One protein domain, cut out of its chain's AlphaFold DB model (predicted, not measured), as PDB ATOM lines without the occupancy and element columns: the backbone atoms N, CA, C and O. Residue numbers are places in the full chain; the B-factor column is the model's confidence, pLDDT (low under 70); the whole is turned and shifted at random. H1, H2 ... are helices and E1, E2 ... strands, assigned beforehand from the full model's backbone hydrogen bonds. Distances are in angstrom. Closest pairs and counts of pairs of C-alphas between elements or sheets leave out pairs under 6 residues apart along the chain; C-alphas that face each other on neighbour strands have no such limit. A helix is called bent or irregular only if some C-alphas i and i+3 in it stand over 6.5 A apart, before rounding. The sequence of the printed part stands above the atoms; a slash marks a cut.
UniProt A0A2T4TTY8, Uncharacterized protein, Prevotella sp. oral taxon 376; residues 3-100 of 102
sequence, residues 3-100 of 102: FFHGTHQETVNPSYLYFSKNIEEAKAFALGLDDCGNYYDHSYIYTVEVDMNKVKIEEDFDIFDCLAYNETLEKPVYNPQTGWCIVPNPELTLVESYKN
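AT A GLANCE: This is residues 3 to 100 of the 102 residues of an uncharacterized protein of Prevotella sp. oral taxon 376 (UniProt A0A2T4TTY8). Two small three-stranded sheets meet near the middle of the domain, where E1, at the edge of one, comes close to E2, at the edge of the other. H1 covers E1 on its sheet, and H2 lies over E5 and E4 of the second sheet, well away from H1. The 98 printed residues hold two named helices and six named strands, in the order E1 E2 H1 E3 H2 E4 E5 E6; the sheets, E1 - E3 - E6 and E2 - E5 - E4, are both antiparallel, and the class is mixed, helices and strands. The whole is compact, with a radius of gyration of the C-alphas of 13.5 A, and spans 36 by 26 by 22 A.

IN THESE COORDINATES: In the first sheet, E1 is residues 3 to 7, from C-alpha 3 at (209.274, 137.347, 278.949), 13.8 A long; E3 is residues 42 to 49, 24.1 A; E6 is residues 93 to 99, 18.6 A, ending with C-alpha 99 at (199.758, 141.634, 298.155). In the second, E2 is residues 16 to 20, 13.5 A; E5 is residues 84 to 88, 13.3 A; E4 is residues 77 to 79, 6.9 A. H1 is residues 23 to 31, 12.5 A. H2 is residues 61 to 70, 14.3 A, from C-alpha 61 at (207.056, 119.769, 276.433); it is only just irregular, with C-alphas 65 and 68 6.8 A apart.

HOW THE PARTS SIT: E3 is the inner strand of its sheet. Beside E1, N 5 and O 46 are 2.9 A apart; beside E6, N 45 and O 96 are 2.8 A apart, both within hydrogen-bond range. H1 is on this sheet at a height of 6.0 A, over E1 and along the strands, at 10 degrees to E1 on the local plane; their closest C-alphas are those of Thr 7 and Ala 30, 4.0 A. The closest C-alphas of E1 and E2 are those of His 5 and Phe 19, 4.5 A apart. Across E2 and E5, N 19 and O 85 are 2.8 A apart; across the hairpin E4 and E5, N 86 and O 77 are 2.8 A apart. H2 is on this sheet at a height of 9.8 A, over E5 and only just over E4, on which 3 of its C-alphas fall. It runs along the strands, at 17 degrees to E5 on the local plane; Phe 64 and Asn 79 have the closest C-alphas of H2 and E4, 7.0 A. H1 is on this sheet too, with 8 pairs of C-alphas within 10 A: two layers, helices on one face of a sheet. H1 and H2 are apart. Every O i to N i+4 pair of H1 is within hydrogen-bond range, and 4 of 6 in H2.

THE WHOLE: The C-alphas of Cys 36 and Asn 53, the two farthest apart, are 42.3 A from each other. The printed part has no cut. The link from E3 to H2 is long, 11 residues; in it residues 56 to 57 pair, parallel, with residues 77 to 78 of E4. The mean pLDDT of the printed part is 92.0, and no printed residue is under 70.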
ATOM      1  N   PHE A   3     209.908 138.453 278.223       98.19
ATOM      2  CA  PHE A   3     209.274 137.347 278.949       98.19
ATOM      3  C   PHE A   3     209.079 137.712 280.429       98.19
ATOM      4  O   PHE A   3     209.703 138.660 280.916       98.19
ATOM      5  N   PHE A   4     208.220 136.976 281.135       98.19
ATOM      6  CA  PHE A   4     207.756 137.279 282.487       98.19
ATOM      7  C   PHE A   4     207.832 136.063 283.407       98.19
ATOM      8  O   PHE A   4     207.412 134.975 283.030       98.19
ATOM      9  N   HIS A   5     208.336 136.256 284.621       97.19
ATOM     10  CA  HIS A   5     208.373 135.238 285.665       97.19
ATOM     11  C   HIS A   5     207.561 135.723 286.857       97.19
ATOM     12  O   HIS A   5     207.745 136.853 287.306       97.19
ATOM     13  N   GLY A   6     206.680 134.868 287.358       96.00
ATOM     14  CA  GLY A   6     205.938 135.116 288.581       96.00
ATOM     15  C   GLY A   6     206.438 134.239 289.713       96.00
ATOM     16  O   GLY A   6     206.837 133.101 289.489       96.00
ATOM     17  N   THR A   7     206.414 134.759 290.930       94.50
ATOM     18  CA  THR A   7     206.808 134.017 292.131       94.50
ATOM     19  C   THR A   7     206.159 134.639 293.359       94.50
ATOM     20  O   THR A   7     205.882 135.837 293.386       94.50
ATOM     21  N   HIS A   8     205.937 133.830 294.387       92.06
ATOM     22  CA  HIS A   8     205.425 134.289 295.674       92.06
ATOM     23  C   HIS A   8     206.530 134.812 296.612       92.06
ATOM     24  O   HIS A   8     206.253 135.370 297.673       92.06
ATOM     25  N   GLN A   9     207.799 134.641 296.232       90.19
ATOM     26  CA  GLN A   9     208.966 135.106 296.985       90.19
ATOM     27  C   GLN A   9     209.811 136.047 296.138       90.19
ATOM     28  O   GLN A   9     209.927 135.873 294.927       90.19
ATOM     29  N   GLU A  10     210.435 137.030 296.783       90.00
ATOM     30  CA  GLU A  10     211.430 137.864 296.121       90.00
ATOM     31  C   GLU A  10     212.607 136.991 295.663       90.00
ATOM     32  O   GLU A  10     213.152 136.208 296.444       90.00
ATOM     33  N   THR A  11     212.994 137.112 294.393       90.38
ATOM     34  CA  THR A  11     214.015 136.247 293.800       90.38
ATOM     35  C   THR A  11     215.308 137.015 293.603       90.38
ATOM     36  O   THR A  11     215.341 138.033 292.913       90.38
ATOM     37  N   VAL A  12     216.397 136.486 294.160       87.25
ATOM     38  CA  VAL A  12     217.734 137.085 294.087       87.25
ATOM     39  C   VAL A  12     218.716 136.069 293.507       87.25
ATOM     40  O   VAL A  12     218.884 134.989 294.064       87.25
ATOM     41  N   ASN A  13     219.383 136.431 292.407       87.75
ATOM     42  CA  ASN A  13     220.428 135.636 291.740       87.75
ATOM     43  C   ASN A  13     220.065 134.152 291.498       87.75
ATOM     44  O   ASN A  13     220.799 133.262 291.935       87.75
ATOM     45  N   PRO A  14     218.942 133.855 290.820       90.69
ATOM     46  CA  PRO A  14     218.554 132.477 290.554       90.69
ATOM     47  C   PRO A  14     219.485 131.838 289.514       90.69
ATOM     48  O   PRO A  14     219.914 132.489 288.561       90.69
ATOM     49  N   SER A  15     219.758 130.541 289.660       90.56
ATOM     50  CA  SER A  15     220.547 129.766 288.688       90.56
ATOM     51  C   SER A  15     219.816 129.593 287.356       90.56
ATOM     52  O   SER A  15     220.433 129.627 286.292       90.56
ATOM     53  N   TYR A  16     218.500 129.425 287.403       91.44
ATOM     54  CA  TYR A  16     217.603 129.420 286.256       91.44
ATOM     55  C   TYR A  16     216.192 129.781 286.711       91.44
ATOM     56  O   TYR A  16     215.843 129.582 287.873       91.44
ATOM     57  N   LEU A  17     215.369 130.280 285.791       94.25
ATOM     58  CA  LEU A  17     213.934 130.460 286.011       94.25
ATOM     59  C   LEU A  17     213.145 130.201 284.731       94.25
ATOM     60  O   LEU A  17     213.650 130.366 283.620       94.25
ATOM     61  N   TYR A  18     211.880 129.848 284.927       94.94
ATOM     62  CA  TYR A  18     210.883 129.727 283.875       94.94
ATOM     63  C   TYR A  18     210.181 131.066 283.675       94.94
ATOM     64  O   TYR A  18     209.689 131.667 284.633       94.94
ATOM     65  N   PHE A  19     210.103 131.506 282.425       97.12
ATOM     66  CA  PHE A  19     209.405 132.718 282.040       97.12
ATOM     67  C   PHE A  19     208.361 132.425 280.965       97.12
ATOM     68  O   PHE A  19     208.656 131.761 279.974       97.12
ATOM     69  N   SER A  20     207.165 132.983 281.111       97.06
ATOM     70  CA  SER A  20     206.132 132.975 280.077       97.06
ATOM     71  C   SER A  20     206.242 134.214 279.186       97.06
ATOM     72  O   SER A  20     206.636 135.301 279.613       97.06
ATOM     73  N   LYS A  21     205.864 134.077 277.917       96.38
ATOM     74  CA  LYS A  21     205.633 135.210 277.010       96.38
ATOM     75  C   LYS A  21     204.431 136.071 277.440       96.38
ATOM     76  O   LYS A  21     204.313 137.217 277.004       96.38
ATOM     77  N   ASN A  22     203.544 135.527 278.269       96.31
ATOM     78  CA  ASN A  22     202.306 136.142 278.721       96.31
ATOM     79  C   ASN A  22     202.400 136.526 280.205       96.31
ATOM     80  O   ASN A  22     202.628 135.683 281.071       96.31
ATOM     81  N   ILE A  23     202.193 137.808 280.511       95.81
ATOM     82  CA  ILE A  23     202.233 138.298 281.892       95.81
ATOM     83  C   ILE A  23     201.102 137.712 282.750       95.81
ATOM     84  O   ILE A  23     201.312 137.476 283.935       95.81
ATOM     85  N   GLU A  24     199.938 137.419 282.169       95.06
ATOM     86  CA  GLU A  24     198.807 136.850 282.913       95.06
ATOM     87  C   GLU A  24     199.100 135.416 283.376       95.06
ATOM     88  O   GLU A  24     198.733 135.033 284.484       95.06
ATOM     89  N   GLU A  25     199.847 134.642 282.583       94.44
ATOM     90  CA  GLU A  25     200.338 133.322 282.998       94.44
ATOM     91  C   GLU A  25     201.367 133.435 284.124       94.44
ATOM     92  O   GLU A  25     201.309 132.673 285.087       94.44
ATOM     93  N   ALA A  26     202.274 134.415 284.047       94.69
ATOM     94  CA  ALA A  26     203.222 134.682 285.123       94.69
ATOM     95  C   ALA A  26     202.495 135.066 286.424       94.69
ATOM     96  O   ALA A  26     202.832 134.553 287.486       94.69
ATOM     97  N   LYS A  27     201.454 135.903 286.354       93.50
ATOM     98  CA  LYS A  27     200.623 136.259 287.516       93.50
ATOM     99  C   LYS A  27     199.907 135.054 288.109       93.50
ATOM    100  O   LYS A  27     199.956 134.861 289.320       93.50
ATOM    101  N   ALA A  28     199.289 134.225 287.269       90.75
ATOM    102  CA  ALA A  28     198.639 132.997 287.718       90.75
ATOM    103  C   ALA A  28     199.633 132.043 288.400       90.75
ATOM    104  O   ALA A  28     199.316 131.453 289.430       90.75
ATOM    105  N   PHE A  29     200.854 131.943 287.868       89.56
ATOM    106  CA  PHE A  29     201.928 131.153 288.468       89.56
ATOM    107  C   PHE A  29     202.415 131.740 289.806       89.56
ATOM    108  O   PHE A  29     202.685 130.987 290.738       89.56
ATOM    109  N   ALA A  30     202.484 133.072 289.933       92.31
ATOM    110  CA  ALA A  30     202.895 133.754 291.164       92.31
ATOM    111  C   ALA A  30     201.914 133.555 292.325       92.31
ATOM    112  O   ALA A  30     202.355 133.450 293.468       92.31
ATOM    113  N   LEU A  31     200.609 133.499 292.027       88.75
ATOM    114  CA  LEU A  31     199.571 133.299 293.037       88.75
ATOM    115  C   LEU A  31     199.828 132.023 293.838       88.75
ATOM    116  O   LEU A  31     199.782 132.082 295.067       88.75
ATOM    117  N   GLY A  32     200.147 130.926 293.135       78.56
ATOM    118  CA  GLY A  32     200.468 129.617 293.704       78.56
ATOM    119  C   GLY A  32     199.444 129.121 294.731       78.56
ATOM    120  O   GLY A  32     198.450 129.774 295.016       78.56
ATOM    121  N   LEU A  33     199.667 127.945 295.302       75.56
ATOM    122  CA  LEU A  33     198.993 127.537 296.532       75.56
ATOM    123  C   LEU A  33     200.055 126.964 297.475       75.56
ATOM    124  O   LEU A  33     201.045 126.386 297.012       75.56
ATOM    125  N   ASP A  34     199.869 127.153 298.774       74.56
ATOM    126  CA  ASP A  34     200.609 126.442 299.811       74.56
ATOM    127  C   ASP A  34     200.105 124.990 299.946       74.56
ATOM    128  O   ASP A  34     199.121 124.581 299.318       74.56
ATOM    129  N   ASP A  35     200.756 124.200 300.803       74.12
ATOM    130  CA  ASP A  35     200.387 122.797 301.057       74.12
ATOM    131  C   ASP A  35     198.969 122.625 301.642       74.12
ATOM    132  O   ASP A  35     198.424 121.519 301.658       74.12
ATOM    133  N   CYS A  36     198.362 123.703 302.142       77.19
ATOM    134  CA  CYS A  36     197.008 123.731 302.689       77.19
ATOM    135  C   CYS A  36     195.964 124.219 301.668       77.19
ATOM    136  O   CYS A  36     194.774 124.241 301.990       77.19
ATOM    137  N   GLY A  37     196.377 124.583 300.451       79.62
ATOM    138  CA  GLY A  37     195.498 125.125 299.417       79.62
ATOM    139  C   GLY A  37     195.158 126.606 299.599       79.62
ATOM    140  O   GLY A  37     194.186 127.067 299.002       79.62
ATOM    141  N   ASN A  38     195.914 127.350 300.411       81.25
ATOM    142  CA  ASN A  38     195.800 128.804 300.496       81.25
ATOM    143  C   ASN A  38     196.723 129.451 299.469       81.25
ATOM    144  O   ASN A  38     197.832 128.984 299.234       81.25
ATOM    145  N   TYR A  39     196.294 130.564 298.894       83.62
ATOM    146  CA  TYR A  39     197.190 131.388 298.095       83.62
ATOM    147  C   TYR A  39     198.268 132.022 298.972       83.62
ATOM    148  O   TYR A  39     198.031 132.318 300.144       83.62
ATOM    149  N   TYR A  40     199.436 132.278 298.389       86.12
ATOM    150  CA  TYR A  40     200.481 133.023 299.082       86.12
ATOM    151  C   TYR A  40     200.057 134.478 299.316       86.12
ATOM    152  O   TYR A  40     199.265 135.025 298.557       86.12
ATOM    153  N   ASP A  41     200.616 135.143 300.326       87.75
ATOM    154  CA  ASP A  41     200.211 136.512 300.693       87.75
ATOM    155  C   ASP A  41     200.717 137.598 299.726       87.75
ATOM    156  O   ASP A  41     200.231 138.733 299.735       87.75
ATOM    157  N   HIS A  42     201.737 137.297 298.921       92.19
ATOM    158  CA  HIS A  42     202.418 138.273 298.075       92.19
ATOM    159  C   HIS A  42     202.863 137.636 296.763       92.19
ATOM    160  O   HIS A  42     203.269 136.479 296.744       92.19
ATOM    161  N   SER A  43     202.837 138.423 295.692       94.88
ATOM    162  CA  SER A  43     203.313 138.042 294.363       94.88
ATOM    163  C   SER A  43     204.327 139.056 293.844       94.88
ATOM    164  O   SER A  43     204.148 140.264 294.007       94.88
ATOM    165  N   TYR A  44     205.361 138.571 293.165       96.50
ATOM    166  CA  TYR A  44     206.370 139.361 292.465       96.50
ATOM    167  C   TYR A  44     206.398 138.940 291.002       96.50
ATOM    168  O   TYR A  44     206.463 137.747 290.692       96.50
ATOM    169  N   ILE A  45     206.384 139.920 290.107       97.56
ATOM    170  CA  ILE A  45     206.461 139.712 288.665       97.56
ATOM    171  C   ILE A  45     207.754 140.334 288.161       97.56
ATOM    172  O   ILE A  45     207.963 141.542 288.261       97.56
ATOM    173  N   TYR A  46     208.610 139.509 287.577       98.12
ATOM    174  CA  TYR A  46     209.863 139.914 286.957       98.12
ATOM    175  C   TYR A  46     209.771 139.818 285.444       98.12
ATOM    176  O   TYR A  46     208.974 139.058 284.895       98.12
ATOM    177  N   THR A  47     210.638 140.551 284.758       98.12
ATOM    178  CA  THR A  47     210.815 140.459 283.317       98.12
ATOM    179  C   THR A  47     212.278 140.347 282.934       98.12
ATOM    180  O   THR A  47     213.163 140.816 283.650       98.12
ATOM    181  N   VAL A  48     212.502 139.731 281.776       97.62
ATOM    182  CA  VAL A  48     213.799 139.605 281.112       97.62
ATOM    183  C   VAL A  48     213.641 139.863 279.620       97.62
ATOM    184  O   VAL A  48     212.592 139.583 279.026       97.62
ATOM    185  N   GLU A  49     214.703 140.368 278.998       97.25
ATOM    186  CA  GLU A  49     214.816 140.407 277.545       97.25
ATOM    187  C   GLU A  49     215.677 139.248 277.044       97.25
ATOM    188  O   GLU A  49     216.846 139.120 277.387       97.25
ATOM    189  N   VAL A  50     215.092 138.411 276.191       96.38
ATOM    190  CA  VAL A  50     215.754 137.257 275.580       96.38
ATOM    191  C   VAL A  50     216.013 137.533 274.101       96.38
ATOM    192  O   VAL A  50     215.092 137.858 273.342       96.38
ATOM    193  N   ASP A  51     217.265 137.407 273.669       96.25
ATOM    194  CA  ASP A  51     217.621 137.425 272.249       96.25
ATOM    195  C   ASP A  51     217.215 136.097 271.600       96.25
ATOM    196  O   ASP A  51     217.887 135.079 271.757       96.25
ATOM    197  N   MET A  52     216.110 136.117 270.851       95.31
ATOM    198  CA  MET A  52     215.540 134.922 270.219       95.31
ATOM    199  C   MET A  52     216.450 134.296 269.157       95.31
ATOM    200  O   MET A  52     216.223 133.157 268.769       95.31
ATOM    201  N   ASN A  53     217.498 134.987 268.703       95.81
ATOM    202  CA  ASN A  53     218.480 134.391 267.793       95.81
ATOM    203  C   ASN A  53     219.498 133.501 268.524       95.81
ATOM    204  O   ASN A  53     220.269 132.793 267.879       95.81
ATOM    205  N   LYS A  54     219.534 133.551 269.862       94.31
ATOM    206  CA  LYS A  54     220.493 132.831 270.715       94.31
ATOM    207  C   LYS A  54     219.846 131.753 271.583       94.31
ATOM    208  O   LYS A  54     220.536 131.142 272.400       94.31
ATOM    209  N   VAL A  55     218.547 131.506 271.418       96.12
ATOM    210  CA  VAL A  55     217.832 130.478 272.182       96.12
ATOM    211  C   VAL A  55     217.959 129.109 271.519       96.12
ATOM    212  O   VAL A  55     218.024 128.995 270.295       96.12
ATOM    213  N   LYS A  56     217.969 128.051 272.328       96.12
ATOM    214  CA  LYS A  56     217.669 126.693 271.859       96.12
ATOM    215  C   LYS A  56     216.148 126.560 271.747       96.12
ATOM    216  O   LYS A  56     215.435 127.022 272.631       96.12
ATOM    217  N   ILE A  57     215.661 125.933 270.684       96.75
ATOM    218  CA  ILE A  57     214.244 125.586 270.549       96.75
ATOM    219  C   ILE A  57     214.064 124.142 271.009       96.75
ATOM    220  O   ILE A  57     214.817 123.275 270.569       96.75
ATOM    221  N   GLU A  58     213.102 123.911 271.899       96.50
ATOM    222  CA  GLU A  58     212.655 122.577 272.307       96.50
ATOM    223  C   GLU A  58     211.136 122.520 272.169       96.50
ATOM    224  O   GLU A  58     210.425 123.253 272.851       96.50
ATOM    225  N   GLU A  59     210.641 121.715 271.236       96.12
ATOM    226  CA  GLU A  59     209.208 121.640 270.931       96.12
ATOM    227  C   GLU A  59     208.497 120.602 271.799       96.12
ATOM    228  O   GLU A  59     207.298 120.739 272.037       96.12
ATOM    229  N   ASP A  60     209.225 119.601 272.298       95.38
ATOM    230  CA  ASP A  60     208.688 118.579 273.185       95.38
ATOM    231  C   ASP A  60     208.562 119.143 274.607       95.38
ATOM    232  O   ASP A  60     209.546 119.543 275.234       95.38
ATOM    233  N   PHE A  61     207.327 119.223 275.106       91.12
ATOM    234  CA  PHE A  61     207.056 119.769 276.433       91.12
ATOM    235  C   PHE A  61     207.646 118.909 277.552       91.12
ATOM    236  O   PHE A  61     208.204 119.469 278.495       91.12
ATOM    237  N   ASP A  62     207.577 117.583 277.437       91.75
ATOM    238  CA  ASP A  62     208.061 116.679 278.479       91.75
ATOM    239  C   ASP A  62     209.585 116.787 278.597       91.75
ATOM    240  O   ASP A  62     210.134 116.827 279.700       91.75
ATOM    241  N   ILE A  63     210.280 116.921 277.460       92.81
ATOM    242  CA  ILE A  63     211.721 117.203 277.446       92.81
ATOM    243  C   ILE A  63     211.987 118.585 278.037       92.81
ATOM    244  O   ILE A  63     212.808 118.701 278.946       92.81
ATOM    245  N   PHE A  64     211.299 119.620 277.545       92.94
ATOM    246  CA  PHE A  64     211.487 121.004 277.979       92.94
ATOM    247  C   PHE A  64     211.349 121.161 279.496       92.94
ATOM    248  O   PHE A  64     212.231 121.746 280.125       92.94
ATOM    249  N   ASP A  65     210.285 120.617 280.082       87.69
ATOM    250  CA  ASP A  65     210.011 120.725 281.515       87.69
ATOM    251  C   ASP A  65     211.087 120.015 282.353       87.69
ATOM    252  O   ASP A  65     211.516 120.511 283.395       87.69
ATOM    253  N   CYS A  66     211.629 118.909 281.834       88.12
ATOM    254  CA  CYS A  66     212.697 118.149 282.474       88.12
ATOM    255  C   CYS A  66     214.090 118.800 282.378       88.12
ATOM    256  O   CYS A  66     214.985 118.410 283.136       88.12
ATOM    257  N   LEU A  67     214.318 119.760 281.472       88.06
ATOM    258  CA  LEU A  67     215.654 120.328 281.230       88.06
ATOM    259  C   LEU A  67     216.241 120.998 282.471       88.06
ATOM    260  O   LEU A  67     217.420 120.813 282.767       88.06
ATOM    261  N   ALA A  68     215.422 121.739 283.218       75.12
ATOM    262  CA  ALA A  68     215.893 122.471 284.390       75.12
ATOM    263  C   ALA A  68     216.347 121.552 285.540       75.12
ATOM    264  O   ALA A  68     217.105 121.983 286.406       75.12
ATOM    265  N   TYR A  69     215.906 120.290 285.545       76.88
ATOM    266  CA  TYR A  69     216.250 119.308 286.576       76.88
ATOM    267  C   TYR A  69     217.461 118.448 286.213       76.88
ATOM    268  O   TYR A  69     218.133 117.930 287.103       76.88
ATOM    269  N   ASN A  70     217.734 118.275 284.917       80.62
ATOM    270  CA  ASN A  70     218.677 117.267 284.431       80.62
ATOM    271  C   ASN A  70     219.935 117.853 283.782       80.62
ATOM    272  O   ASN A  70     220.918 117.130 283.613       80.62
ATOM    273  N   GLU A  71     219.932 119.136 283.419       81.25
ATOM    274  CA  GLU A  71     221.028 119.753 282.676       81.25
ATOM    275  C   GLU A  71     221.427 121.115 283.252       81.25
ATOM    276  O   GLU A  71     220.605 121.908 283.703       81.25
ATOM    277  N   THR A  72     222.725 121.423 283.192       85.19
ATOM    278  CA  THR A  72     223.190 122.803 283.367       85.19
ATOM    279  C   THR A  72     222.983 123.547 282.053       85.19
ATOM    280  O   THR A  72     223.652 123.261 281.061       85.19
ATOM    281  N   LEU A  73     222.049 124.496 282.037       89.56
ATOM    282  CA  LEU A  73     221.730 125.271 280.841       89.56
ATOM    283  C   LEU A  73     222.731 126.417 280.644       89.56
ATOM    284  O   LEU A  73     222.842 127.310 281.476       89.56
ATOM    285  N   GLU A  74     223.430 126.425 279.509       89.94
ATOM    286  CA  GLU A  74     224.359 127.511 279.139       89.94
ATOM    287  C   GLU A  74     223.676 128.665 278.388       89.94
ATOM    288  O   GLU A  74     224.222 129.761 278.273       89.94
ATOM    289  N   LYS A  75     222.486 128.418 277.838       93.75
ATOM    290  CA  LYS A  75     221.711 129.389 277.059       93.75
ATOM    291  C   LYS A  75     220.216 129.191 277.281       93.75
ATOM    292  O   LYS A  75     219.813 128.093 277.669       93.75
ATOM    293  N   PRO A  76     219.390 130.214 277.006       96.50
ATOM    294  CA  PRO A  76     217.956 130.078 277.158       96.50
ATOM    295  C   PRO A  76     217.384 129.017 276.218       96.50
ATOM    296  O   PRO A  76     217.832 128.874 275.074       96.50
ATOM    297  N   VAL A  77     216.372 128.303 276.693       97.06
ATOM    298  CA  VAL A  77     215.615 127.321 275.910       97.06
ATOM    299  C   VAL A  77     214.182 127.808 275.812       97.06
ATOM    300  O   VAL A  77     213.608 128.185 276.827       97.06
ATOM    301  N   TYR A  78     213.607 127.840 274.615       97.50
ATOM    302  CA  TYR A  78     212.245 128.301 274.365       97.50
ATOM    303  C   TYR A  78     211.405 127.173 273.776       97.50
ATOM    304  O   TYR A  78     211.811 126.552 272.791       97.50
ATOM    305  N   ASN A  79     210.224 126.953 274.351       97.38
ATOM    306  CA  ASN A  79     209.214 126.071 273.792       97.38
ATOM    307  C   ASN A  79     208.140 126.905 273.067       97.38
ATOM    308  O   ASN A  79     207.387 127.645 273.706       97.38
ATOM    309  N   PRO A  80     208.046 126.816 271.726       95.69
ATOM    310  CA  PRO A  80     207.097 127.605 270.951       95.69
ATOM    311  C   PRO A  80     205.645 127.138 271.093       95.69
ATOM    312  O   PRO A  80     204.751 127.930 270.802       95.69
ATOM    313  N   GLN A  81     205.402 125.893 271.517       94.69
ATOM    314  CA  GLN A  81     204.054 125.353 271.704       94.69
ATOM    315  C   GLN A  81     203.403 125.911 272.967       94.69
ATOM    316  O   GLN A  81     202.223 126.250 272.951       94.69
ATOM    317  N   THR A  82     204.178 126.041 274.045       93.62
ATOM    318  CA  THR A  82     203.687 126.576 275.322       93.62
ATOM    319  C   THR A  82     203.904 128.080 275.453       93.62
ATOM    320  O   THR A  82     203.173 128.742 276.178       93.62
ATOM    321  N   GLY A  83     204.902 128.642 274.764       95.38
ATOM    322  CA  GLY A  83     205.299 130.041 274.925       95.38
ATOM    323  C   GLY A  83     206.207 130.292 276.133       95.38
ATOM    324  O   GLY A  83     206.428 131.454 276.488       95.38
ATOM    325  N   TRP A  84     206.752 129.236 276.740       96.25
ATOM    326  CA  TRP A  84     207.635 129.313 277.902       96.25
ATOM    327  C   TRP A  84     209.111 129.281 277.516       96.25
ATOM    328  O   TRP A  84     209.511 128.664 276.529       96.25
ATOM    329  N   CYS A  85     209.940 129.947 278.314       97.00
ATOM    330  CA  CYS A  85     211.384 129.997 278.158       97.00
ATOM    331  C   CYS A  85     212.080 129.735 279.498       97.00
ATOM    332  O   CYS A  85     211.785 130.411 280.481       97.00
ATOM    333  N   ILE A  86     213.021 128.792 279.536       96.25
ATOM    334  CA  ILE A  86     213.929 128.617 280.674       96.25
ATOM    335  C   ILE A  86     215.158 129.477 280.409       96.25
ATOM    336  O   ILE A  86     215.822 129.305 279.386       96.25
ATOM    337  N   VAL A  87     215.464 130.397 281.317       95.94
ATOM    338  CA  VAL A  87     216.603 131.313 281.193       95.94
ATOM    339  C   VAL A  87     217.598 131.016 282.317       95.94
ATOM    340  O   VAL A  87     217.221 131.150 283.482       95.94
ATOM    341  N   PRO A  88     218.844 130.615 282.006       94.81
ATOM    342  CA  PRO A  88     219.891 130.456 283.009       94.81
ATOM    343  C   PRO A  88     220.452 131.815 283.443       94.81
ATOM    344  O   PRO A  88     220.634 132.701 282.610       94.81
ATOM    345  N   ASN A  89     220.743 131.960 284.737       93.75
ATOM    346  CA  ASN A  89     221.281 133.165 285.381       93.75
ATOM    347  C   ASN A  89     220.633 134.477 284.882       93.75
ATOM    348  O   ASN A  89     221.340 135.363 284.395       93.75
ATOM    349  N   PRO A  90     219.294 134.602 284.930       94.94
ATOM    350  CA  PRO A  90     218.601 135.742 284.350       94.94
ATOM    351  C   PRO A  90     218.905 137.044 285.101       94.94
ATOM    352  O   PRO A  90     218.827 137.106 286.328       94.94
ATOM    353  N   GLU A  91     219.143 138.120 284.351       93.75
ATOM    354  CA  GLU A  91     219.166 139.484 284.886       93.75
ATOM    355  C   GLU A  91     217.731 139.997 285.060       93.75
ATOM    356  O   GLU A  91     217.088 140.461 284.116       93.75
ATOM    357  N   LEU A  92     217.201 139.866 286.275       95.44
ATOM    358  CA  LEU A  92     215.810 140.190 286.575       95.44
ATOM    359  C   LEU A  92     215.561 141.698 286.637       95.44
ATOM    360  O   LEU A  92     216.249 142.433 287.340       95.44
ATOM    361  N   THR A  93     214.493 142.145 285.979       96.88
ATOM    362  CA  THR A  93     213.888 143.462 286.212       96.88
ATOM    363  C   THR A  93     212.534 143.271 286.885       96.88
ATOM    364  O   THR A  93     211.654 142.638 286.303       96.88
ATOM    365  N   LEU A  94     212.342 143.803 288.096       96.88
ATOM    366  CA  LEU A  94     211.034 143.776 288.760       96.88
ATOM    367  C   LEU A  94     210.045 144.652 287.977       96.88
ATOM    368  O   LEU A  94     210.306 145.831 287.735       96.88
ATOM    369  N   VAL A  95     208.923 144.064 287.570       96.94
ATOM    370  CA  VAL A  95     207.818 144.759 286.896       96.94
ATOM    371  C   VAL A  95     206.851 145.303 287.932       96.94
ATOM    372  O   VAL A  95     206.529 146.488 287.917       96.94
ATOM    373  N   GLU A  96     206.390 144.432 288.826       96.12
ATOM    374  CA  GLU A  96     205.466 144.776 289.899       96.12
ATOM    375  C   GLU A  96     205.542 143.760 291.038       96.12
ATOM    376  O   GLU A  96     205.986 142.623 290.863       96.12
ATOM    377  N   SER A  97     205.076 144.184 292.206       95.06
ATOM    378  CA  SER A  97     204.873 143.344 293.380       95.06
ATOM    379  C   SER A  97     203.600 143.794 294.081       95.06
ATOM    380  O   SER A  97     203.378 145.001 294.227       95.06
ATOM    381  N   TYR A  98     202.770 142.853 294.508       93.38
ATOM    382  CA  TYR A  98     201.486 143.147 295.130       93.38
ATOM    383  C   TYR A  98     201.141 142.111 296.196       93.38
ATOM    384  O   TYR A  98     201.509 140.941 296.098       93.38
ATOM    385  N   LYS A  99     200.405 142.553 297.219       91.69
ATOM    386  CA  LYS A  99     199.758 141.634 298.155       91.69
ATOM    387  C   LYS A  99     198.589 140.960 297.451       91.69
ATOM    388  O   LYS A  99     197.835 141.631 296.747       91.69
ATOM    389  N   ASN A 100     198.444 139.660 297.651       85.38
ATOM    390  CA  ASN A 100     197.309 138.924 297.123       85.38
ATOM    391  C   ASN A 100     196.107 139.201 298.033       85.38
ATOM    392  O   ASN A 100     196.069 138.773 299.184       85.38
TER     393      ASN A 100